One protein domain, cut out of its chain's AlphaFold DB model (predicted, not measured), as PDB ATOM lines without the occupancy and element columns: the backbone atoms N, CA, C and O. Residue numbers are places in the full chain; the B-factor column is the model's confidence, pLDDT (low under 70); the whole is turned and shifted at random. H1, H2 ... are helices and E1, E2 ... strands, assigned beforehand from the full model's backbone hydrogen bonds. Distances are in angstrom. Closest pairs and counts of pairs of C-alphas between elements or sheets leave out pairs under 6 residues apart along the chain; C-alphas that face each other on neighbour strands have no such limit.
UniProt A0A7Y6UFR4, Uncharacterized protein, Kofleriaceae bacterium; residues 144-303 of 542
ATOM      1  N   GLY A 144      37.930   9.604   0.804       96.69
ATOM      2  CA  GLY A 144      38.347   9.449   2.200       96.69
ATOM      3  C   GLY A 144      37.180   9.364   3.190       96.69
ATOM      4  O   GLY A 144      36.200   8.649   2.963       96.69
ATOM      5  N   ALA A 145      37.281  10.106   4.297       97.00
ATOM      6  CA  ALA A 145      36.271  10.113   5.356       97.00
ATOM      7  C   ALA A 145      34.904  10.635   4.887       97.00
ATOM      8  O   ALA A 145      33.879  10.197   5.400       97.00
ATOM      9  N   TYR A 146      34.846  11.505   3.876       95.94
ATOM     10  CA  TYR A 146      33.568  11.950   3.314       95.94
ATOM     11  C   TYR A 146      32.823  10.818   2.601       95.94
ATOM     12  O   TYR A 146      31.598  10.852   2.516       95.94
ATOM     13  N   PHE A 147      33.533   9.814   2.086       95.69
ATOM     14  CA  PHE A 147      32.913   8.655   1.448       95.69
ATOM     15  C   PHE A 147      32.653   7.516   2.447       95.69
ATOM     16  O   PHE A 147      31.585   6.909   2.424       95.69
ATOM     17  N   HIS A 148      33.604   7.240   3.344       96.25
ATOM     18  CA  HIS A 148      33.564   6.072   4.238       96.25
ATOM     19  C   HIS A 148      33.115   6.369   5.680       96.25
ATOM     20  O   HIS A 148      32.810   5.441   6.426       96.25
ATOM     21  N   GLY A 149      33.063   7.639   6.080       96.50
ATOM     22  CA  GLY A 149      32.943   8.069   7.473       96.50
ATOM     23  C   GLY A 149      34.310   8.158   8.162       96.50
ATOM     24  O   GLY A 149      35.320   7.697   7.630       96.50
ATOM     25  N   GLY A 150      34.352   8.756   9.353       97.31
ATOM     26  CA  GLY A 150      35.570   8.929  10.153       97.31
ATOM     27  C   GLY A 150      36.090  10.367  10.164       97.31
ATOM     28  O   GLY A 150      35.341  11.302   9.902       97.31
ATOM     29  N   THR A 151      37.367  10.558  10.493       98.12
ATOM     30  CA  THR A 151      37.994  11.888  10.565       98.12
ATOM     31  C   THR A 151      38.705  12.206   9.246       98.12
ATOM     32  O   THR A 151      39.584  11.439   8.847       98.12
ATOM     33  N   PRO A 152      38.345  13.299   8.549       98.06
ATOM     34  CA  PRO A 152      39.033  13.711   7.326       98.06
ATOM     35  C   PRO A 152      40.495  14.121   7.554       98.06
ATOM     36  O   PRO A 152      40.912  14.399   8.681       98.06
ATOM     37  N   ALA A 153      41.268  14.193   6.467       98.12
ATOM     38  CA  ALA A 153      42.651  14.654   6.517       98.12
ATOM     39  C   ALA A 153      42.725  16.151   6.851       98.12
ATOM     40  O   ALA A 153      41.808  16.915   6.549       98.12
ATOM     41  N   ARG A 154      43.832  16.570   7.463       98.12
ATOM     42  CA  ARG A 154      44.092  17.970   7.816       98.12
ATOM     43  C   ARG A 154      45.343  18.465   7.116       98.12
ATOM     44  O   ARG A 154      46.295  17.705   6.951       98.12
ATOM     45  N   ASP A 155      45.332  19.744   6.781       98.44
ATOM     46  CA  ASP A 155      46.467  20.470   6.236       98.44
ATOM     47  C   ASP A 155      46.638  21.754   7.053       98.44
ATOM     48  O   ASP A 155      45.812  22.661   6.992       98.44
ATOM     49  N   ALA A 156      47.686  21.795   7.875       98.25
ATOM     50  CA  ALA A 156      47.895  22.891   8.815       98.25
ATOM     51  C   ALA A 156      48.171  24.229   8.110       98.25
ATOM     52  O   ALA A 156      47.733  25.264   8.606       98.25
ATOM     53  N   GLU A 157      48.864  24.217   6.966       98.25
ATOM     54  CA  GLU A 157      49.161  25.439   6.210       98.25
ATOM     55  C   GLU A 157      47.873  26.009   5.609       98.25
ATOM     56  O   GLU A 157      47.586  27.200   5.756       98.25
ATOM     57  N   LEU A 158      47.052  25.141   5.008       98.31
ATOM     58  CA  LEU A 158      45.739  25.525   4.499       98.31
ATOM     59  C   LEU A 158      44.812  26.009   5.623       98.31
ATOM     60  O   LEU A 158      44.110  26.999   5.437       98.31
ATOM     61  N   GLU A 159      44.805  25.348   6.783       98.31
ATOM     62  CA  GLU A 159      43.992  25.753   7.935       98.31
ATOM     63  C   GLU A 159      44.340  27.169   8.392       98.31
ATOM     64  O   GLU A 159      43.449  28.009   8.504       98.31
ATOM     65  N   THR A 160      45.629  27.455   8.604       98.12
ATOM     66  CA  THR A 160      46.096  28.796   8.977       98.12
ATOM     67  C   THR A 160      45.696  29.828   7.927       98.12
ATOM     68  O   THR A 160      45.144  30.866   8.281       98.12
ATOM     69  N   PHE A 161      45.880  29.521   6.642       98.31
ATOM     70  CA  PHE A 161      45.484  30.412   5.555       98.31
ATOM     71  C   PHE A 161      43.973  30.699   5.541       98.31
ATOM     72  O   PHE A 161      43.561  31.857   5.476       98.31
ATOM     73  N   LEU A 162      43.131  29.664   5.635       98.06
ATOM     74  CA  LEU A 162      41.676  29.827   5.670       98.06
ATOM     75  C   LEU A 162      41.228  30.612   6.906       98.06
ATOM     76  O   LEU A 162      40.288  31.394   6.825       98.06
ATOM     77  N   VAL A 163      41.872  30.414   8.053       97.38
ATOM     78  CA  VAL A 163      41.497  31.105   9.290       97.38
ATOM     79  C   VAL A 163      41.936  32.558   9.273       97.38
ATOM     80  O   VAL A 163      41.111  33.425   9.545       97.38
ATOM     81  N   ASP A 164      43.198  32.843   8.983       97.25
ATOM     82  CA  ASP A 164      43.749  34.183   9.168       97.25
ATOM     83  C   ASP A 164      43.420  35.097   7.977       97.25
ATOM     84  O   ASP A 164      42.850  36.177   8.166       97.25
ATOM     85  N   GLU A 165      43.684  34.647   6.750       97.75
ATOM     86  CA  GLU A 165      43.568  35.491   5.557       97.75
ATOM     87  C   GLU A 165      42.105  35.711   5.145       97.75
ATOM     88  O   GLU A 165      41.665  36.846   4.950       97.75
ATOM     89  N   LEU A 166      41.292  34.645   5.093       97.50
ATOM     90  CA  LEU A 166      39.875  34.783   4.723       97.50
ATOM     91  C   LEU A 166      39.086  35.574   5.772       97.50
ATOM     92  O   LEU A 166      38.266  36.414   5.402       97.50
ATOM     93  N   THR A 167      39.335  35.348   7.069       96.69
ATOM     94  CA  THR A 167      38.676  36.127   8.135       96.69
ATOM     95  C   THR A 167      39.017  37.607   8.002       96.69
ATOM     96  O   THR A 167      38.122  38.451   8.082       96.69
ATOM     97  N   SER A 168      40.293  37.924   7.764       96.12
ATOM     98  CA  SER A 168      40.748  39.302   7.576       96.12
ATOM     99  C   SER A 168      40.068  39.943   6.363       96.12
ATOM    100  O   SER A 168      39.505  41.031   6.491       96.12
ATOM    101  N   LEU A 169      39.973  39.231   5.233       96.50
ATOM    102  CA  LEU A 169      39.262  39.730   4.056       96.50
ATOM    103  C   LEU A 169      37.771  39.993   4.329       96.50
ATOM    104  O   LEU A 169      37.227  40.993   3.853       96.50
ATOM    105  N   VAL A 170      37.081  39.122   5.072       96.19
ATOM    106  CA  VAL A 170      35.662  39.322   5.423       96.19
ATOM    107  C   VAL A 170      35.484  40.590   6.267       96.19
ATOM    108  O   VAL A 170      34.581  41.384   5.994       96.19
ATOM    109  N   ILE A 171      36.367  40.822   7.245       94.44
ATOM    110  CA  ILE A 171      36.356  42.028   8.090       94.44
ATOM    111  C   ILE A 171      36.615  43.287   7.250       94.44
ATOM    112  O   ILE A 171      35.893  44.277   7.388       94.44
ATOM    113  N   GLU A 172      37.601  43.252   6.356       94.62
ATOM    114  CA  GLU A 172      37.923  44.360   5.447       94.62
ATOM    115  C   GLU A 172      36.777  44.655   4.471       94.62
ATOM    116  O   GLU A 172      36.419  45.812   4.251       94.62
ATOM    117  N   THR A 173      36.149  43.610   3.924       94.00
ATOM    118  CA  THR A 173      34.983  43.722   3.035       94.00
ATOM    119  C   THR A 173      33.822  44.422   3.738       94.00
ATOM    120  O   THR A 173      33.145  45.264   3.141       94.00
ATOM    121  N   ASP A 174      33.600  44.111   5.016       92.69
ATOM    122  CA  ASP A 174      32.598  44.789   5.830       92.69
ATOM    123  C   ASP A 174      32.954  46.254   6.132       92.69
ATOM    124  O   ASP A 174      32.101  47.143   6.025       92.69
ATOM    125  N   ALA A 175      34.209  46.518   6.501       91.50
ATOM    126  CA  ALA A 175      34.694  47.860   6.803       91.50
ATOM    127  C   ALA A 175      34.547  48.796   5.593       91.50
ATOM    128  O   ALA A 175      33.980  49.889   5.721       91.50
ATOM    129  N   ASP A 176      34.952  48.334   4.408       90.88
ATOM    130  CA  ASP A 176      34.810  49.077   3.157       90.88
ATOM    131  C   ASP A 176      33.338  49.340   2.821       90.88
ATOM    132  O   ASP A 176      32.970  50.457   2.447       90.88
ATOM    133  N   ARG A 177      32.460  48.343   3.010       89.62
ATOM    134  CA  ARG A 177      31.016  48.496   2.776       89.62
ATOM    135  C   ARG A 177      30.384  49.543   3.696       89.62
ATOM    136  O   ARG A 177      29.442  50.228   3.296       89.62
ATOM    137  N   ARG A 178      30.904  49.703   4.916       89.56
ATOM    138  CA  ARG A 178      30.499  50.764   5.855       89.56
ATOM    139  C   ARG A 178      31.118  52.131   5.542       89.56
ATOM    140  O   ARG A 178      30.835  53.093   6.251       89.56
ATOM    141  N   GLY A 179      31.925  52.240   4.485       87.06
ATOM    142  CA  GLY A 179      32.577  53.481   4.079       87.06
ATOM    143  C   GLY A 179      33.773  53.862   4.951       87.06
ATOM    144  O   GLY A 179      34.169  55.028   4.943       87.06
ATOM    145  N   SER A 180      34.350  52.914   5.701       81.31
ATOM    146  CA  SER A 180      35.631  53.127   6.377       81.31
ATOM    147  C   SER A 180      36.717  53.245   5.302       81.31
ATOM    148  O   SER A 180      37.074  52.272   4.651       81.31
ATOM    149  N   ARG A 181      37.170  54.474   5.028       62.31
ATOM    150  CA  ARG A 181      38.084  54.804   3.918       62.31
ATOM    151  C   ARG A 181      39.567  54.677   4.278       62.31
ATOM    152  O   ARG A 181      40.387  55.333   3.642       62.31
ATOM    153  N   ASP A 182      39.928  53.804   5.215       63.59
ATOM    154  CA  ASP A 182      41.347  53.514   5.481       63.59
ATOM    155  C   ASP A 182      42.023  52.737   4.323       63.59
ATOM    156  O   ASP A 182      43.218  52.468   4.363       63.59
ATOM    157  N   GLY A 183      41.279  52.457   3.240       54.94
ATOM    158  CA  GLY A 183      41.683  52.764   1.862       54.94
ATOM    159  C   GLY A 183      42.986  52.129   1.361       54.94
ATOM    160  O   GLY A 183      44.055  52.701   1.532       54.94
ATOM    161  N   ALA A 184      42.841  51.021   0.619       59.09
ATOM    162  CA  ALA A 184      43.841  50.230  -0.135       59.09
ATOM    163  C   ALA A 184      44.205  48.814   0.375       59.09
ATOM    164  O   ALA A 184      44.614  48.022  -0.481       59.09
ATOM    165  N   PRO A 185      44.023  48.417   1.654       80.06
ATOM    166  CA  PRO A 185      44.342  47.051   2.085       80.06
ATOM    167  C   PRO A 185      43.532  45.981   1.339       80.06
ATOM    168  O   PRO A 185      44.116  45.090   0.722       80.06
ATOM    169  N   ARG A 186      42.200  46.137   1.263       92.38
ATOM    170  CA  ARG A 186      41.308  45.106   0.707       92.38
ATOM    171  C   ARG A 186      41.593  44.778  -0.754       92.38
ATOM    172  O   ARG A 186      41.657  43.617  -1.131       92.38
ATOM    173  N   ALA A 187      41.748  45.790  -1.611       91.88
ATOM    174  CA  ALA A 187      41.939  45.564  -3.047       91.88
ATOM    175  C   ALA A 187      43.241  44.799  -3.340       91.88
ATOM    176  O   ALA A 187      43.259  43.940  -4.223       91.88
ATOM    177  N   ARG A 188      44.314  45.083  -2.586       93.19
ATOM    178  CA  ARG A 188      45.563  44.313  -2.643       93.19
ATOM    179  C   ARG A 188      45.341  42.890  -2.128       93.19
ATOM    180  O   ARG A 188      45.675  41.946  -2.838       93.19
ATOM    181  N   HIS A 189      44.714  42.751  -0.965       95.38
ATOM    182  CA  HIS A 189      44.455  41.466  -0.323       95.38
ATOM    183  C   HIS A 189      43.592  40.537  -1.202       95.38
ATOM    184  O   HIS A 189      43.927  39.374  -1.400       95.38
ATOM    185  N   ILE A 190      42.563  41.063  -1.878       96.31
ATOM    186  CA  ILE A 190      41.786  40.340  -2.901       96.31
ATOM    187  C   ILE A 190      42.695  39.757  -3.997       96.31
ATOM    188  O   ILE A 190      42.525  38.601  -4.386       96.31
ATOM    189  N   GLN A 191      43.652  40.533  -4.521       96.19
ATOM    190  CA  GLN A 191      44.553  40.058  -5.582       96.19
ATOM    191  C   GLN A 191      45.531  38.992  -5.084       96.19
ATOM    192  O   GLN A 191      45.837  38.052  -5.823       96.19
ATOM    193  N   GLU A 192      45.997  39.121  -3.844       96.75
ATOM    194  CA  GLU A 192      46.849  38.132  -3.183       96.75
ATOM    195  C   GLU A 192      46.084  36.814  -2.987       96.75
ATOM    196  O   GLU A 192      46.555  35.761  -3.423       96.75
ATOM    197  N   LEU A 193      44.852  36.867  -2.465       97.38
ATOM    198  CA  LEU A 193      44.039  35.671  -2.227       97.38
ATOM    199  C   LEU A 193      43.555  34.999  -3.508       97.38
ATOM    200  O   LEU A 193      43.522  33.769  -3.560       97.38
ATOM    201  N   ARG A 194      43.247  35.751  -4.571       97.75
ATOM    202  CA  ARG A 194      42.909  35.176  -5.890       97.75
ATOM    203  C   ARG A 194      43.997  34.242  -6.420       97.75
ATOM    204  O   ARG A 194      43.683  33.268  -7.101       97.75
ATOM    205  N   ASN A 195      45.256  34.550  -6.117       96.56
ATOM    206  CA  ASN A 195      46.431  33.842  -6.616       96.56
ATOM    207  C   ASN A 195      47.166  33.078  -5.503       96.56
ATOM    208  O   ASN A 195      48.355  32.781  -5.638       96.56
ATOM    209  N   ALA A 196      46.475  32.768  -4.401       98.00
ATOM    210  CA  ALA A 196      47.076  32.132  -3.240       98.00
ATOM    211  C   ALA A 196      47.710  30.781  -3.603       98.00
ATOM    212  O   ALA A 196      47.033  29.836  -4.022       98.00
ATOM    213  N   ARG A 197      49.030  30.679  -3.402       98.31
ATOM    214  CA  ARG A 197      49.810  29.475  -3.725       98.31
ATOM    215  C   ARG A 197      49.329  28.250  -2.947       98.31
ATOM    216  O   ARG A 197      49.273  27.172  -3.531       98.31
ATOM    217  N   VAL A 198      48.970  28.427  -1.675       98.19
ATOM    218  CA  VAL A 198      48.462  27.352  -0.811       98.19
ATOM    219  C   VAL A 198      47.194  26.720  -1.391       98.19
ATOM    220  O   VAL A 198      47.120  25.507  -1.511       98.19
ATOM    221  N   ILE A 199      46.254  27.520  -1.909       98.44
ATOM    222  CA  ILE A 199      45.054  27.003  -2.583       98.44
ATOM    223  C   ILE A 199      45.412  26.320  -3.907       98.44
ATOM    224  O   ILE A 199      44.925  25.227  -4.201       98.44
ATOM    225  N   ALA A 200      46.274  26.944  -4.714       97.94
ATOM    226  CA  ALA A 200      46.674  26.404  -6.013       97.94
ATOM    227  C   ALA A 200      47.393  25.045  -5.907       97.94
ATOM    228  O   ALA A 200      47.283  24.227  -6.824       97.94
ATOM    229  N   ALA A 201      48.083  24.778  -4.793       98.19
ATOM    230  CA  ALA A 201      48.765  23.510  -4.531       98.19
ATOM    231  C   ALA A 201      47.809  22.302  -4.475       98.19
ATOM    232  O   ALA A 201      48.224  21.180  -4.762       98.19
ATOM    233  N   HIS A 202      46.526  22.528  -4.184       98.31
ATOM    234  CA  HIS A 202      45.495  21.489  -4.104       98.31
ATOM    235  C   HIS A 202      44.731  21.266  -5.421       98.31
ATOM    236  O   HIS A 202      43.792  20.472  -5.480       98.31
ATOM    237  N   GLY A 203      45.143  21.937  -6.497       98.00
ATOM    238  CA  GLY A 203      44.661  21.680  -7.848       98.00
ATOM    239  C   GLY A 203      43.731  22.756  -8.421       98.00
ATOM    240  O   GLY A 203      43.212  23.627  -7.718       98.00
ATOM    241  N   PRO A 204      43.506  22.709  -9.747       97.81
ATOM    242  CA  PRO A 204      42.858  23.793 -10.482       97.81
ATOM    243  C   PRO A 204      41.374  23.970 -10.142       97.81
ATOM    244  O   PRO A 204      40.864  25.086 -10.233       97.81
ATOM    245  N   ALA A 205      40.679  22.899  -9.749       97.19
ATOM    246  CA  ALA A 205      39.259  22.955  -9.417       97.19
ATOM    247  C   ALA A 205      39.010  23.731  -8.111       97.19
ATOM    248  O   ALA A 205      38.203  24.661  -8.107       97.19
ATOM    249  N   LEU A 206      39.771  23.435  -7.045       97.94
ATOM    250  CA  LEU A 206      39.714  24.208  -5.801       97.94
ATOM    251  C   LEU A 206      40.124  25.667  -6.040       97.94
ATOM    252  O   LEU A 206      39.432  26.576  -5.597       97.94
ATOM    253  N   ALA A 207      41.191  25.904  -6.811       98.25
ATOM    254  CA  ALA A 207      41.628  27.259  -7.148       98.25
ATOM    255  C   ALA A 207      40.585  28.064  -7.946       98.25
ATOM    256  O   ALA A 207      40.510  29.286  -7.821       98.25
ATOM    257  N   ALA A 208      39.776  27.415  -8.786       97.94
ATOM    258  CA  ALA A 208      38.670  28.070  -9.481       97.94
ATOM    259  C   ALA A 208      37.512  28.408  -8.530       97.94
ATOM    260  O   ALA A 208      37.072  29.557  -8.510       97.94
ATOM    261  N   ALA A 209      37.065  27.449  -7.710       97.69
ATOM    262  CA  ALA A 209      36.008  27.669  -6.719       97.69
ATOM    263  C   ALA A 209      36.384  28.779  -5.722       97.69
ATOM    264  O   ALA A 209      35.591  29.680  -5.453       97.69
ATOM    265  N   TRP A 210      37.633  28.766  -5.253       98.50
ATOM    266  CA  TRP A 210      38.181  29.793  -4.374       98.50
ATOM    267  C   TRP A 210      38.128  31.186  -5.003       98.50
ATOM    268  O   TRP A 210      37.598  32.113  -4.396       98.50
ATOM    269  N   ARG A 211      38.608  31.345  -6.245       98.50
ATOM    270  CA  ARG A 211      38.541  32.636  -6.950       98.50
ATOM    271  C   ARG A 211      37.110  33.153  -7.070       98.50
ATOM    272  O   ARG A 211      36.892  34.333  -6.826       98.50
ATOM    273  N   ASN A 212      36.141  32.282  -7.356       98.06
ATOM    274  CA  ASN A 212      34.733  32.678  -7.421       98.06
ATOM    275  C   ASN A 212      34.215  33.211  -6.075       98.06
ATOM    276  O   ASN A 212      33.519  34.226  -6.056       98.06
ATOM    277  N   LEU A 213      34.586  32.574  -4.956       98.31
ATOM    278  CA  LEU A 213      34.251  33.052  -3.610       98.31
ATOM    279  C   LEU A 213      34.850  34.440  -3.339       98.31
ATOM    280  O   LEU A 213      34.129  35.348  -2.922       98.31
ATOM    281  N   ILE A 214      36.143  34.622  -3.625       98.44
ATOM    282  CA  ILE A 214      36.834  35.910  -3.456       98.44
ATOM    283  C   ILE A 214      36.204  36.997  -4.341       98.44
ATOM    284  O   ILE A 214      35.955  38.111  -3.879       98.44
ATOM    285  N   ASP A 215      35.863  36.672  -5.587       97.62
ATOM    286  CA  ASP A 215      35.179  37.587  -6.502       97.62
ATOM    287  C   ASP A 215      33.760  37.932  -6.032       97.62
ATOM    288  O   ASP A 215      33.295  39.056  -6.234       97.62
ATOM    289  N   GLY A 216      33.068  36.983  -5.396       97.12
ATOM    290  CA  GLY A 216      31.775  37.201  -4.753       97.12
ATOM    291  C   GLY A 216      31.862  38.214  -3.609       97.12
ATOM    292  O   GLY A 216      31.049  39.138  -3.550       97.12
ATOM    293  N   LEU A 217      32.877  38.097  -2.744       96.81
ATOM    294  CA  LEU A 217      33.139  39.061  -1.666       96.81
ATOM    295  C   LEU A 217      33.502  40.452  -2.205       96.81
ATOM    296  O   LEU A 217      32.980  41.461  -1.726       96.81
ATOM    297  N   ASP A 218      34.333  40.521  -3.246       95.88
ATOM    298  CA  ASP A 218      34.693  41.795  -3.875       95.88
ATOM    299  C   ASP A 218      33.456  42.497  -4.458       95.88
ATOM    300  O   ASP A 218      33.213  43.682  -4.197       95.88
ATOM    301  N   ARG A 219      32.590  41.751  -5.162       95.31
ATOM    302  CA  ARG A 219      31.301  42.269  -5.649       95.31
ATOM    303  C   ARG A 219      30.401  42.727  -4.507       95.31
ATOM    304  O   ARG A 219      29.809  43.801  -4.618       95.31
ATOM    305  N   TRP A 220      30.321  41.960  -3.416       94.50
ATOM    306  CA  TRP A 220      29.467  42.270  -2.267       94.50
ATOM    307  C   TRP A 220      29.703  43.679  -1.716       94.50
ATOM    308  O   TRP A 220      28.748  44.404  -1.422       94.50
ATOM    309  N   SER A 221      30.964  44.099  -1.616       92.12
ATOM    310  CA  SER A 221      31.323  45.427  -1.108       92.12
ATOM    311  C   SER A 221      30.696  46.586  -1.900       92.12
ATOM    312  O   SER A 221      30.404  47.633  -1.327       92.12
ATOM    313  N   ASN A 222      30.424  46.377  -3.191       90.81
ATOM    314  CA  ASN A 222      29.934  47.392  -4.123       90.81
ATOM    315  C   ASN A 222      28.414  47.323  -4.358       90.81
ATOM    316  O   ASN A 222      27.863  48.138  -5.101       90.81
ATOM    317  N   LEU A 223      27.712  46.357  -3.755       92.00
ATOM    318  CA  LEU A 223      26.271  46.198  -3.960       92.00
ATOM    319  C   LEU A 223      25.464  47.290  -3.245       92.00
ATOM    320  O   LEU A 223      25.734  47.566  -2.069       92.00
ATOM    321  N   PRO A 224      24.404  47.833  -3.872       89.31
ATOM    322  CA  PRO A 224      23.460  48.719  -3.199       89.31
ATOM    323  C   PRO A 224      22.917  48.111  -1.898       89.31
ATOM    324  O   PRO A 224      22.748  46.895  -1.773       89.31
ATOM    325  N   VAL A 225      22.634  48.955  -0.905       84.81
ATOM    326  CA  VAL A 225      22.036  48.501   0.356       84.81
ATOM    327  C   VAL A 225      20.558  48.179   0.116       84.81
ATOM    328  O   VAL A 225      19.730  49.068  -0.048       84.81
ATOM    329  N   GLY A 226      20.236  46.886   0.104       84.44
ATOM    330  CA  GLY A 226      18.872  46.364   0.045       84.44
ATOM    331  C   GLY A 226      18.382  45.960  -1.351       84.44
ATOM    332  O   GLY A 226      19.068  46.074  -2.364       84.44
ATOM    333  N   GLY A 227      17.154  45.442  -1.389       87.88
ATOM    334  CA  GLY A 227      16.493  45.011  -2.621       87.88
ATOM    335  C   GLY A 227      16.821  43.578  -3.056       87.88
ATOM    336  O   GLY A 227      17.400  42.782  -2.319       87.88
ATOM    337  N   LYS A 228      16.380  43.236  -4.272       90.69
ATOM    338  CA  LYS A 228      16.504  41.890  -4.853       90.69
ATOM    339  C   LYS A 228      17.968  41.472  -5.055       90.69
ATOM    340  O   LYS A 228      18.306  40.340  -4.730       90.69
ATOM    341  N   HIS A 229      18.819  42.406  -5.482       90.44
ATOM    342  CA  HIS A 229      20.238  42.163  -5.761       90.44
ATOM    343  C   HIS A 229      21.018  41.673  -4.538       90.44
ATOM    344  O   HIS A 229      21.866  40.802  -4.671       90.44
ATOM    345  N   VAL A 230      20.708  42.179  -3.336       92.25
ATOM    346  CA  VAL A 230      21.361  41.694  -2.111       92.25
ATOM    347  C   VAL A 230      21.007  40.233  -1.857       92.25
ATOM    348  O   VAL A 230      21.896  39.444  -1.584       92.25
ATOM    349  N   ARG A 231      19.735  39.844  -2.001       91.00
ATOM    350  CA  ARG A 231      19.325  38.440  -1.814       91.00
ATOM    351  C   ARG A 231      19.965  37.508  -2.838       91.00
ATOM    352  O   ARG A 231      20.406  36.427  -2.471       91.00
ATOM    353  N   GLU A 232      20.024  37.935  -4.097       92.69
ATOM    354  CA  GLU A 232      20.705  37.186  -5.159       92.69
ATOM    355  C   GLU A 232      22.196  37.019  -4.846       92.69
ATOM    356  O   GLU A 232      22.716  35.915  -4.961       92.69
ATOM    357  N   ALA A 233      22.857  38.072  -4.360       94.25
ATOM    358  CA  ALA A 233      24.261  38.015  -3.972       94.25
ATOM    359  C   ALA A 233      24.527  37.165  -2.723       94.25
ATOM    360  O   ALA A 233      25.561  36.512  -2.665       94.25
ATOM    361  N   VAL A 234      23.612  37.132  -1.743       93.88
ATOM    362  CA  VAL A 234      23.716  36.214  -0.592       93.88
ATOM    363  C   VAL A 234      23.672  34.768  -1.072       93.88
ATOM    364  O   VAL A 234      24.568  33.999  -0.744       93.88
ATOM    365  N   ALA A 235      22.678  34.421  -1.894       92.06
ATOM    366  CA  ALA A 235      22.555  33.074  -2.452       92.06
ATOM    367  C   ALA A 235      23.760  32.714  -3.342       92.06
ATOM    368  O   ALA A 235      24.233  31.581  -3.363       92.06
ATOM    369  N   GLU A 236      24.292  33.678  -4.094       94.25
ATOM    370  CA  GLU A 236      25.498  33.491  -4.896       94.25
ATOM    371  C   GLU A 236      26.735  33.231  -4.025       94.25
ATOM    372  O   GLU A 236      27.472  32.282  -4.286       94.25
ATOM    373  N   LEU A 237      26.932  34.022  -2.970       95.75
ATOM    374  CA  LEU A 237      28.039  33.853  -2.037       95.75
ATOM    375  C   LEU A 237      27.941  32.517  -1.283       95.75
ATOM    376  O   LEU A 237      28.950  31.827  -1.143       95.75
ATOM    377  N   GLY A 238      26.731  32.127  -0.863       93.62
ATOM    378  CA  GLY A 238      26.434  30.820  -0.271       93.62
ATOM    379  C   GLY A 238      26.857  29.671  -1.186       93.62
ATOM    380  O   GLY A 238      27.613  28.794  -0.766       93.62
ATOM    381  N   ARG A 239      26.480  29.733  -2.472       93.44
ATOM    382  CA  ARG A 239      26.917  28.755  -3.484       93.44
ATOM    383  C   ARG A 239      28.433  28.717  -3.659       93.44
ATOM    384  O   ARG A 239      28.987  27.629  -3.693       93.44
ATOM    385  N   TYR A 240      29.122  29.856  -3.726       96.00
ATOM    386  CA  TYR A 240      30.584  29.845  -3.877       96.00
ATOM    387  C   TYR A 240      31.312  29.264  -2.664       96.00
ATOM    388  O   TYR A 240      32.300  28.550  -2.828       96.00
ATOM    389  N   ALA A 241      30.829  29.526  -1.447       96.25
ATOM    390  CA  ALA A 241      31.368  28.885  -0.250       96.25
ATOM    391  C   ALA A 241      31.120  27.366  -0.260       96.25
ATOM    392  O   ALA A 241      32.011  26.592   0.107       96.25
ATOM    393  N   GLN A 242      29.951  26.932  -0.740       94.44
ATOM    394  CA  GLN A 242      29.664  25.513  -0.930       94.44
ATOM    395  C   GLN A 242      30.579  24.882  -1.984       94.44
ATOM    396  O   GLN A 242      31.132  23.820  -1.725       94.44
ATOM    397  N   ASP A 243      30.803  25.534  -3.128       94.81
ATOM    398  CA  ASP A 243      31.687  25.021  -4.181       94.81
ATOM    399  C   ASP A 243      33.107  24.777  -3.642       94.81
ATOM    400  O   ASP A 243      33.724  23.756  -3.947       94.81
ATOM    401  N   VAL A 244      33.623  25.681  -2.797       96.94
ATOM    402  CA  VAL A 244      34.914  25.491  -2.115       96.94
ATOM    403  C   VAL A 244      34.869  24.274  -1.185       96.94
ATOM    404  O   VAL A 244      35.763  23.430  -1.244       96.94
ATOM    405  N   SER A 245      33.819  24.146  -0.370       96.31
ATOM    406  CA  SER A 245      33.625  23.005   0.541       96.31
ATOM    407  C   SER A 245      33.549  21.669  -0.197       96.31
ATOM    408  O   SER A 245      34.171  20.691   0.218       96.31
ATOM    409  N   ASP A 246      32.844  21.632  -1.324       95.19
ATOM    410  CA  ASP A 246      32.717  20.454  -2.173       95.19
ATOM    411  C   ASP A 246      34.081  20.034  -2.738       95.19
ATOM    412  O   ASP A 246      34.422  18.851  -2.703       95.19
ATOM    413  N   GLN A 247      34.902  20.983  -3.205       97.12
ATOM    414  CA  GLN A 247      36.256  20.673  -3.682       97.12
ATOM    415  C   GLN A 247      37.179  20.189  -2.551       97.12
ATOM    416  O   GLN A 247      37.966  19.268  -2.762       97.12
ATOM    417  N   LEU A 248      37.061  20.743  -1.342       97.69
ATOM    418  CA  LEU A 248      37.807  20.266  -0.170       97.69
ATOM    419  C   LEU A 248      37.400  18.828   0.199       97.69
ATOM    420  O   LEU A 248      38.265  17.980   0.426       97.69
ATOM    421  N   ALA A 249      36.103  18.510   0.141       96.44
ATOM    422  CA  ALA A 249      35.587  17.161   0.372       96.44
ATOM    423  C   ALA A 249      36.015  16.150  -0.713       96.44
ATOM    424  O   ALA A 249      36.299  14.989  -0.404       96.44
ATOM    425  N   VAL A 250      36.113  16.573  -1.982       96.88
ATOM    426  CA  VAL A 250      36.687  15.761  -3.078       96.88
ATOM    427  C   VAL A 250      38.132  15.381  -2.782       96.88
ATOM    428  O   VAL A 250      38.527  14.240  -3.019       96.88
ATOM    429  N   LEU A 251      38.902  16.297  -2.203       97.62
ATOM    430  CA  LEU A 251      40.291  16.073  -1.799       97.62
ATOM    431  C   LEU A 251      40.427  15.322  -0.462       97.62
ATOM    432  O   LEU A 251      41.542  15.007  -0.050       97.62
ATOM    433  N   GLY A 252      39.318  15.039   0.229       97.50
ATOM    434  CA  GLY A 252      39.321  14.391   1.540       97.50
ATOM    435  C   GLY A 252      39.815  15.288   2.683       97.50
ATOM    436  O   GLY A 252      40.157  14.768   3.749       97.50
ATOM    437  N   LEU A 253      39.858  16.609   2.474       98.31
ATOM    438  CA  LEU A 253      40.313  17.606   3.446       98.31
ATOM    439  C   LEU A 253      39.160  18.050   4.350       98.31
ATOM    440  O   LEU A 253      38.083  18.394   3.872       98.31
ATOM    441  N   GLY A 254      39.395  18.057   5.660       97.81
ATOM    442  CA  GLY A 254      38.396  18.299   6.702       97.81
ATOM    443  C   GLY A 254      38.058  19.759   6.933       97.81
ATOM    444  O   GLY A 254      38.123  20.214   8.074       97.81
ATOM    445  N   TYR A 255      37.685  20.480   5.882       98.12
ATOM    446  CA  TYR A 255      37.328  21.893   5.946       98.12
ATOM    447  C   TYR A 255      35.964  22.129   5.304       98.12
ATOM    448  O   TYR A 255      35.591  21.472   4.332       98.12
ATOM    449  N   TYR A 256      35.210  23.063   5.871       97.06
ATOM    450  CA  TYR A 256      33.885  23.435   5.401       97.06
ATOM    451  C   TYR A 256      33.706  24.945   5.528       97.06
ATOM    452  O   TYR A 256      34.008  25.526   6.568       97.06
ATOM    453  N   LEU A 257      33.223  25.583   4.471       96.81
ATOM    454  CA  LEU A 257      32.950  27.009   4.415       96.81
ATOM    455  C   LEU A 257      31.451  27.228   4.253       96.81
ATOM    456  O   LEU A 257      30.786  26.583   3.449       96.81
ATOM    457  N   SER A 258      30.930  28.209   4.980       95.12
ATOM    458  CA  SER A 258      29.575  28.698   4.767       95.12
ATOM    459  C   SER A 258      29.587  30.197   4.641       95.12
ATOM    460  O   SER A 258      30.096  30.871   5.529       95.12
ATOM    461  N   ALA A 259      28.890  30.713   3.641       95.31
ATOM    462  CA  ALA A 259      28.604  32.130   3.567       95.31
ATOM    463  C   ALA A 259      27.129  32.438   3.831       95.31
ATOM    464  O   ALA A 259      26.265  31.596   3.603       95.31
ATOM    465  N   ASP A 260      26.869  33.632   4.351       93.88
ATOM    466  CA  ASP A 260      25.534  34.206   4.543       93.88
ATOM    467  C   ASP A 260      25.662  35.743   4.582       93.88
ATOM    468  O   ASP A 260      26.760  36.294   4.434       93.88
ATOM    469  N   ALA A 261      24.563  36.453   4.826       93.31
ATOM    470  CA  ALA A 261      24.614  37.842   5.235       93.31
ATOM    471  C   ALA A 261      23.652  38.191   6.369       93.31
ATOM    472  O   ALA A 261      22.481  37.816   6.394       93.31
ATOM    473  N   LEU A 262      24.126  39.041   7.276       91.69
ATOM    474  CA  LEU A 262      23.288  39.659   8.295       91.69
ATOM    475  C   LEU A 262      22.582  40.865   7.677       91.69
ATOM    476  O   LEU A 262      23.200  41.905   7.466       91.69
ATOM    477  N   LEU A 263      21.290  40.726   7.373       88.94
ATOM    478  CA  LEU A 263      20.461  41.756   6.730       88.94
ATOM    479  C   LEU A 263      19.699  42.617   7.753       88.94
ATOM    480  O   LEU A 263      18.474  42.723   7.696       88.94
ATOM    481  N   GLN A 264      20.406  43.203   8.723       84.06
ATOM    482  CA  GLN A 264      19.797  44.113   9.702       84.06
ATOM    483  C   GLN A 264      19.821  45.568   9.190       84.06
ATOM    484  O   GLN A 264      19.511  45.829   8.031       84.06
ATOM    485  N   ARG A 265      20.179  46.543  10.041       81.31
ATOM    486  CA  ARG A 265      20.323  47.961   9.647       81.31
ATOM    487  C   ARG A 265      21.395  48.168   8.571       81.31
ATOM    488  O   ARG A 265      21.323  49.127   7.810       81.31
ATOM    489  N   SER A 266      22.355  47.257   8.506       82.69
ATOM    490  CA  SER A 266      23.395  47.152   7.490       82.69
ATOM    491  C   SER A 266      23.467  45.703   7.017       82.69
ATOM    492  O   SER A 266      23.192  44.785   7.787       82.69
ATOM    493  N   ALA A 267      23.788  45.509   5.734       89.94
ATOM    494  CA  ALA A 267      23.974  44.186   5.146       89.94
ATOM    495  C   ALA A 267      25.449  43.787   5.271       89.94
ATOM    496  O   ALA A 267      26.281  44.382   4.590       89.94
ATOM    497  N   HIS A 268      25.757  42.805   6.113       92.62
ATOM    498  CA  HIS A 268      27.123  42.320   6.350       92.62
ATOM    499  C   HIS A 268      27.292  40.944   5.714       92.62
ATOM    500  O   HIS A 268      26.538  40.048   6.081       92.62
ATOM    501  N   ALA A 269      28.246  40.763   4.798       95.06
ATOM    502  CA  ALA A 269      28.607  39.417   4.353       95.06
ATOM    503  C   ALA A 269      29.389  38.724   5.462       95.06
ATOM    504  O   ALA A 269      30.203  39.350   6.142       95.06
ATOM    505  N   VAL A 270      29.150  37.433   5.629       95.81
ATOM    506  CA  VAL A 270      29.889  36.593   6.564       95.81
ATOM    507  C   VAL A 270      30.317  35.335   5.834       95.81
ATOM    508  O   VAL A 270      29.536  34.777   5.068       95.81
ATOM    509  N   VAL A 271      31.553  34.898   6.061       97.00
ATOM    510  CA  VAL A 271      32.035  33.582   5.634       97.00
ATOM    511  C   VAL A 271      32.625  32.906   6.856       97.00
ATOM    512  O   VAL A 271      33.635  33.347   7.395       97.00
ATOM    513  N   PHE A 272      31.947  31.869   7.324       96.81
ATOM    514  CA  PHE A 272      32.389  31.042   8.430       96.81
ATOM    515  C   PHE A 272      33.295  29.935   7.911       96.81
ATOM    516  O   PHE A 272      32.999  29.313   6.885       96.81
ATOM    517  N   VAL A 273      34.366  29.673   8.655       97.50
ATOM    518  CA  VAL A 273      35.318  28.600   8.366       97.50
ATOM    519  C   VAL A 273      35.198  27.567   9.467       97.50
ATOM    520  O   VAL A 273      35.317  27.886  10.651       97.50
ATOM    521  N   TYR A 274      34.981  26.321   9.073       98.00
ATOM    522  CA  TYR A 274      34.864  25.196   9.979       98.00
ATOM    523  C   TYR A 274      35.873  24.109   9.634       98.00
ATOM    524  O   TYR A 274      36.166  23.836   8.471       98.00
ATOM    525  N   ARG A 275      36.330  23.429  10.676       98.19
ATOM    526  CA  ARG A 275      36.951  22.118  10.614       98.19
ATOM    527  C   ARG A 275      35.874  21.050  10.684       98.19
ATOM    528  O   ARG A 275      34.985  21.127  11.527       98.19
ATOM    529  N   VAL A 276      35.986  20.026   9.858       98.19
ATOM    530  CA  VAL A 276      35.193  18.803   9.981       98.19
ATOM    531  C   VAL A 276      35.933  17.863  10.930       98.19
ATOM    532  O   VAL A 276      36.946  17.270  10.561       98.19
ATOM    533  N   ASP A 277      35.462  17.763  12.175       98.25
ATOM    534  CA  ASP A 277      36.071  16.900  13.198       98.25
ATOM    535  C   ASP A 277      35.764  15.418  12.914       98.25
ATOM    536  O   ASP A 277      36.655  14.567  13.009       98.25
ATOM    537  N   ASP A 278      34.533  15.113  12.493       97.75
ATOM    538  CA  ASP A 278      34.155  13.793  11.996       97.75
ATOM    539  C   ASP A 278      33.014  13.826  10.970       97.75
ATOM    540  O   ASP A 278      32.159  14.712  10.940       97.75
ATOM    541  N   VAL A 279      33.021  12.812  10.108       97.62
ATOM    542  CA  VAL A 279      31.969  12.483   9.154       97.62
ATOM    543  C   VAL A 279      31.265  11.230   9.650       97.62
ATOM    544  O   VAL A 279      31.884  10.174   9.825       97.62
ATOM    545  N   ARG A 280      29.952  11.320   9.849       97.38
ATOM    546  CA  ARG A 280      29.122  10.196  10.291       97.38
ATOM    547  C   ARG A 280      28.040   9.901   9.281       97.38
ATOM    548  O   ARG A 280      27.587  10.785   8.565       97.38
ATOM    549  N   PHE A 281      27.597   8.651   9.267       96.62
ATOM    550  CA  PHE A 281      26.434   8.248   8.498       96.62
ATOM    551  C   PHE A 281      25.287   7.898   9.439       96.62
ATOM    552  O   PHE A 281      25.460   7.169  10.415       96.62
ATOM    553  N   VAL A 282      24.098   8.395   9.120       96.62
ATOM    554  CA  VAL A 282      22.840   7.940   9.714       96.62
ATOM    555  C   VAL A 282      22.014   7.246   8.642       96.62
ATOM    556  O   VAL A 282      22.099   7.594   7.469       96.62
ATOM    557  N   ARG A 283      21.217   6.246   9.004       97.19
ATOM    558  CA  ARG A 283      20.253   5.625   8.092       97.19
ATOM    559  C   ARG A 283      18.882   6.232   8.320       97.19
ATOM    560  O   ARG A 283      18.336   6.080   9.410       97.19
ATOM    561  N   VAL A 284      18.319   6.855   7.287       95.81
ATOM    562  CA  VAL A 284      16.940   7.354   7.277       95.81
ATOM    563  C   VAL A 284      16.121   6.501   6.322       95.81
ATOM    564  O   VAL A 284      16.418   6.450   5.130       95.81
ATOM    565  N   GLY A 285      15.129   5.769   6.835       93.75
ATOM    566  CA  GLY A 285      14.332   4.863   5.995       93.75
ATOM    567  C   GLY A 285      15.179   3.819   5.244       93.75
ATOM    568  O   GLY A 285      14.846   3.433   4.131       93.75
ATOM    569  N   GLY A 286      16.312   3.405   5.825       93.62
ATOM    570  CA  GLY A 286      17.261   2.464   5.219       93.62
ATOM    571  C   GLY A 286      18.335   3.096   4.324       93.62
ATOM    572  O   GLY A 286      19.331   2.434   4.042       93.62
ATOM    573  N   GLN A 287      18.199   4.367   3.936       94.19
ATOM    574  CA  GLN A 287      19.195   5.074   3.128       94.19
ATOM    575  C   GLN A 287      20.251   5.740   4.007       94.19
ATOM    576  O   GLN A 287      19.912   6.452   4.951       94.19
ATOM    577  N   ALA A 288      21.529   5.522   3.695       94.69
ATOM    578  CA  ALA A 288      22.630   6.177   4.390       94.69
ATOM    579  C   ALA A 288      22.703   7.665   4.015       94.69
ATOM    580  O   ALA A 288      22.606   8.032   2.847       94.69
ATOM    581  N   ARG A 289      22.893   8.511   5.023       94.06
ATOM    582  CA  ARG A 289      22.980   9.965   4.925       94.06
ATOM    583  C   ARG A 289      24.216  10.428   5.662       94.06
ATOM    584  O   ARG A 289      24.365  10.126   6.844       94.06
ATOM    585  N   ARG A 290      25.088  11.131   4.950       95.44
ATOM    586  CA  ARG A 290      26.275  11.747   5.528       95.44
ATOM    587  C   ARG A 290      25.864  12.948   6.371       95.44
ATOM    588  O   ARG A 290      24.994  13.705   5.965       95.44
ATOM    589  N   VAL A 291      26.481  13.103   7.534       96.56
ATOM    590  CA  VAL A 291      26.327  14.262   8.411       96.56
ATOM    591  C   VAL A 291      27.706  14.678   8.898       96.56
ATOM    592  O   VAL A 291      28.492  13.832   9.336       96.56
ATOM    593  N   LEU A 292      28.002  15.970   8.800       97.31
ATOM    594  CA  LEU A 292      29.296  16.538   9.158       97.31
ATOM    595  C   LEU A 292      29.233  17.131  10.564       97.31
ATOM    596  O   LEU A 292      28.328  17.897  10.881       97.31
ATOM    597  N   SER A 293      30.208  16.816  11.400       97.94
ATOM    598  CA  SER A 293      30.377  17.443  12.707       97.94
ATOM    599  C   SER A 293      31.456  18.515  12.595       97.94
ATOM    600  O   SER A 293      32.629  18.232  12.353       97.94
ATOM    601  N   LEU A 294      31.023  19.764  12.707       97.75
ATOM    602  CA  LEU A 294      31.798  20.955  12.405       97.75
ATOM    603  C   LEU A 294      32.241  21.666  13.677       97.75
ATOM    604  O   LEU A 294      31.434  21.920  14.568       97.75
ATOM    605  N   ARG A 295      33.504  22.073  13.715       97.81
ATOM    606  CA  ARG A 295      34.060  22.986  14.710       97.81
ATOM    607  C   ARG A 295      34.488  24.271  14.030       97.81
ATOM    608  O   ARG A 295      35.188  24.229  13.026       97.81
ATOM    609  N   ARG A 296      34.069  25.415  14.542       96.81
ATOM    610  CA  ARG A 296      34.385  26.715  13.966       96.81
ATOM    611  C   ARG A 296      35.847  27.079  14.213       96.81
ATOM    612  O   ARG A 296      36.368  26.872  15.305       96.81
ATOM    613  N   LEU A 297      36.492  27.615  13.184       97.50
ATOM    614  CA  LEU A 297      37.894  28.026  13.206       97.50
ATOM    615  C   LEU A 297      38.082  29.539  13.026       97.50
ATOM    616  O   LEU A 297      39.077  30.082  13.501       97.50
ATOM    617  N   ASP A 298      37.159  30.218  12.340       95.44
ATOM    618  CA  ASP A 298      37.269  31.660  12.102       95.44
ATOM    619  C   ASP A 298      37.182  32.483  13.400       95.44
ATOM    620  O   ASP A 298      36.629  32.051  14.415       95.44
ATOM    621  N   ARG A 299      37.713  33.710  13.351       95.06
ATOM    622  CA  ARG A 299      37.743  34.639  14.495       95.06
ATOM    623  C   ARG A 299      36.676  35.733  14.410       95.06
ATOM    624  O   ARG A 299      36.824  36.785  15.035       95.06
ATOM    625  N   LEU A 300      35.598  35.530  13.646       93.56
ATOM    626  CA  LEU A 300      34.531  36.529  13.561       93.56
ATOM    627  C   LEU A 300      33.762  36.579  14.890       93.56
ATOM    628  O   LEU A 300      33.284  35.556  15.388       93.56
ATOM    629  N   ASN A 301      33.564  37.782  15.435       92.69
ATOM    630  CA  ASN A 301      32.817  38.012  16.678       92.69
ATOM    631  C   ASN A 301      31.290  37.932  16.468       92.69
ATOM    632  O   ASN A 301      30.541  38.872  16.728       92.69
ATOM    633  N   LEU A 302      30.834  36.803  15.938       90.56
ATOM    634  CA  LEU A 302      29.437  36.475  15.697       90.56
ATOM    635  C   LEU A 302      29.118  35.172  16.415       90.56
ATOM    636  O   LEU A 302      29.967  34.290  16.499       90.56
ATOM    637  N   ARG A 303      27.898  35.024  16.924       85.75
ATOM    638  CA  ARG A 303      27.419  33.762  17.499       85.75
ATOM    639  C   ARG A 303      26.260  33.244  16.666       85.75
ATOM    640  O   ARG A 303      25.339  33.998  16.356       85.75
TER     641      ARG A 303
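AT A GLANCE: This is residues 144 to 303 of the 542 residues of an uncharacterized protein of Kofleriaceae bacterium (UniProt A0A7Y6UFR4). A long, strongly twisted sheet of three strands has helices packed along one part of it: H6 runs along E1, H2 runs along E2, and H5 packs on H6 while H3 and the short H4 cover H2 and H5. E2 bends by 90 degrees at residue 281, and its hairpin with E3 reaches one end of the longest axis, with the short H1 over E2. The printed part has 160 residues with six named helices followed by three named strands; the sheet's order is E1, E2, E3, antiparallel throughout, and the class is mixed. The whole is compact, with a radius of gyration of the C-alphas of 16.4 A and spans of 52 by 36 by 26 A.

HOW THE PARTS SIT: Start at H1, residues 145 to 148, which is on the sheet of E1, residues 255 to 263, E2, residues 267 to 284, and E3, residues 287 to 296; the closest C-alphas of H1 and E2, Tyr 146 and Val 279, are 6.1 A apart. H2, residues 156 to 177, runs along the strands at a height over the sheet of 9.4 A. It forms a helical hairpin with H3, residues 185 to 194, at a steep tilt of 40 degrees; their closest C-alphas, Glu 172 and Arg 186, are 5.9 A apart. H4, residues 197 to 200, touches H2 at residues 157 to 161 alone, closest at the C-alphas of Leu 158 and Val 198, 6.2 A. H5, residues 204 to 221, is the hub, touching H2, H3, H4 and H6, residues 228 to 250. H2, H3 and H5 form an up-and-down bundle, each helix running against the one before. H2 and H5 on one face of the sheet make two layers, helices over strands. H5 and H6 are a hairpin at a shallow tilt of 23 degrees, with the C-alphas of Leu 213 and Tyr 240 closest at 4.9 A. H6 runs along E1 at a height over the sheet of 8.1 A, and is apart from H2. The strands form a meander, each the antiparallel neighbour of the one before: look for N 258 and O 272 at 3.0 A, and N 282 and O 289 at 2.9 A. Every O i to N i+4 pair is within hydrogen-bond range in H3, H5 and H6, and 16 of 18 in H2; H1 and H4 are too short for such a pair.

IN THESE COORDINATES: Find C-alpha 145, where H1 begins, at (36.271, 10.113, 5.356). H2 measures 31.3 A, H5 26.2 A and H6 33.1 A from first to last C-alpha. E2 measures 37.6 A, and E3 ends at C-alpha 296, (34.385, 26.715, 13.966).

THE WHOLE: The C-alphas farthest apart, Asp 182 and Gly 286, are 56.4 A apart. The printed part has no cut, and no link is long. Confidence is low, under 70, at residues 181 to 184.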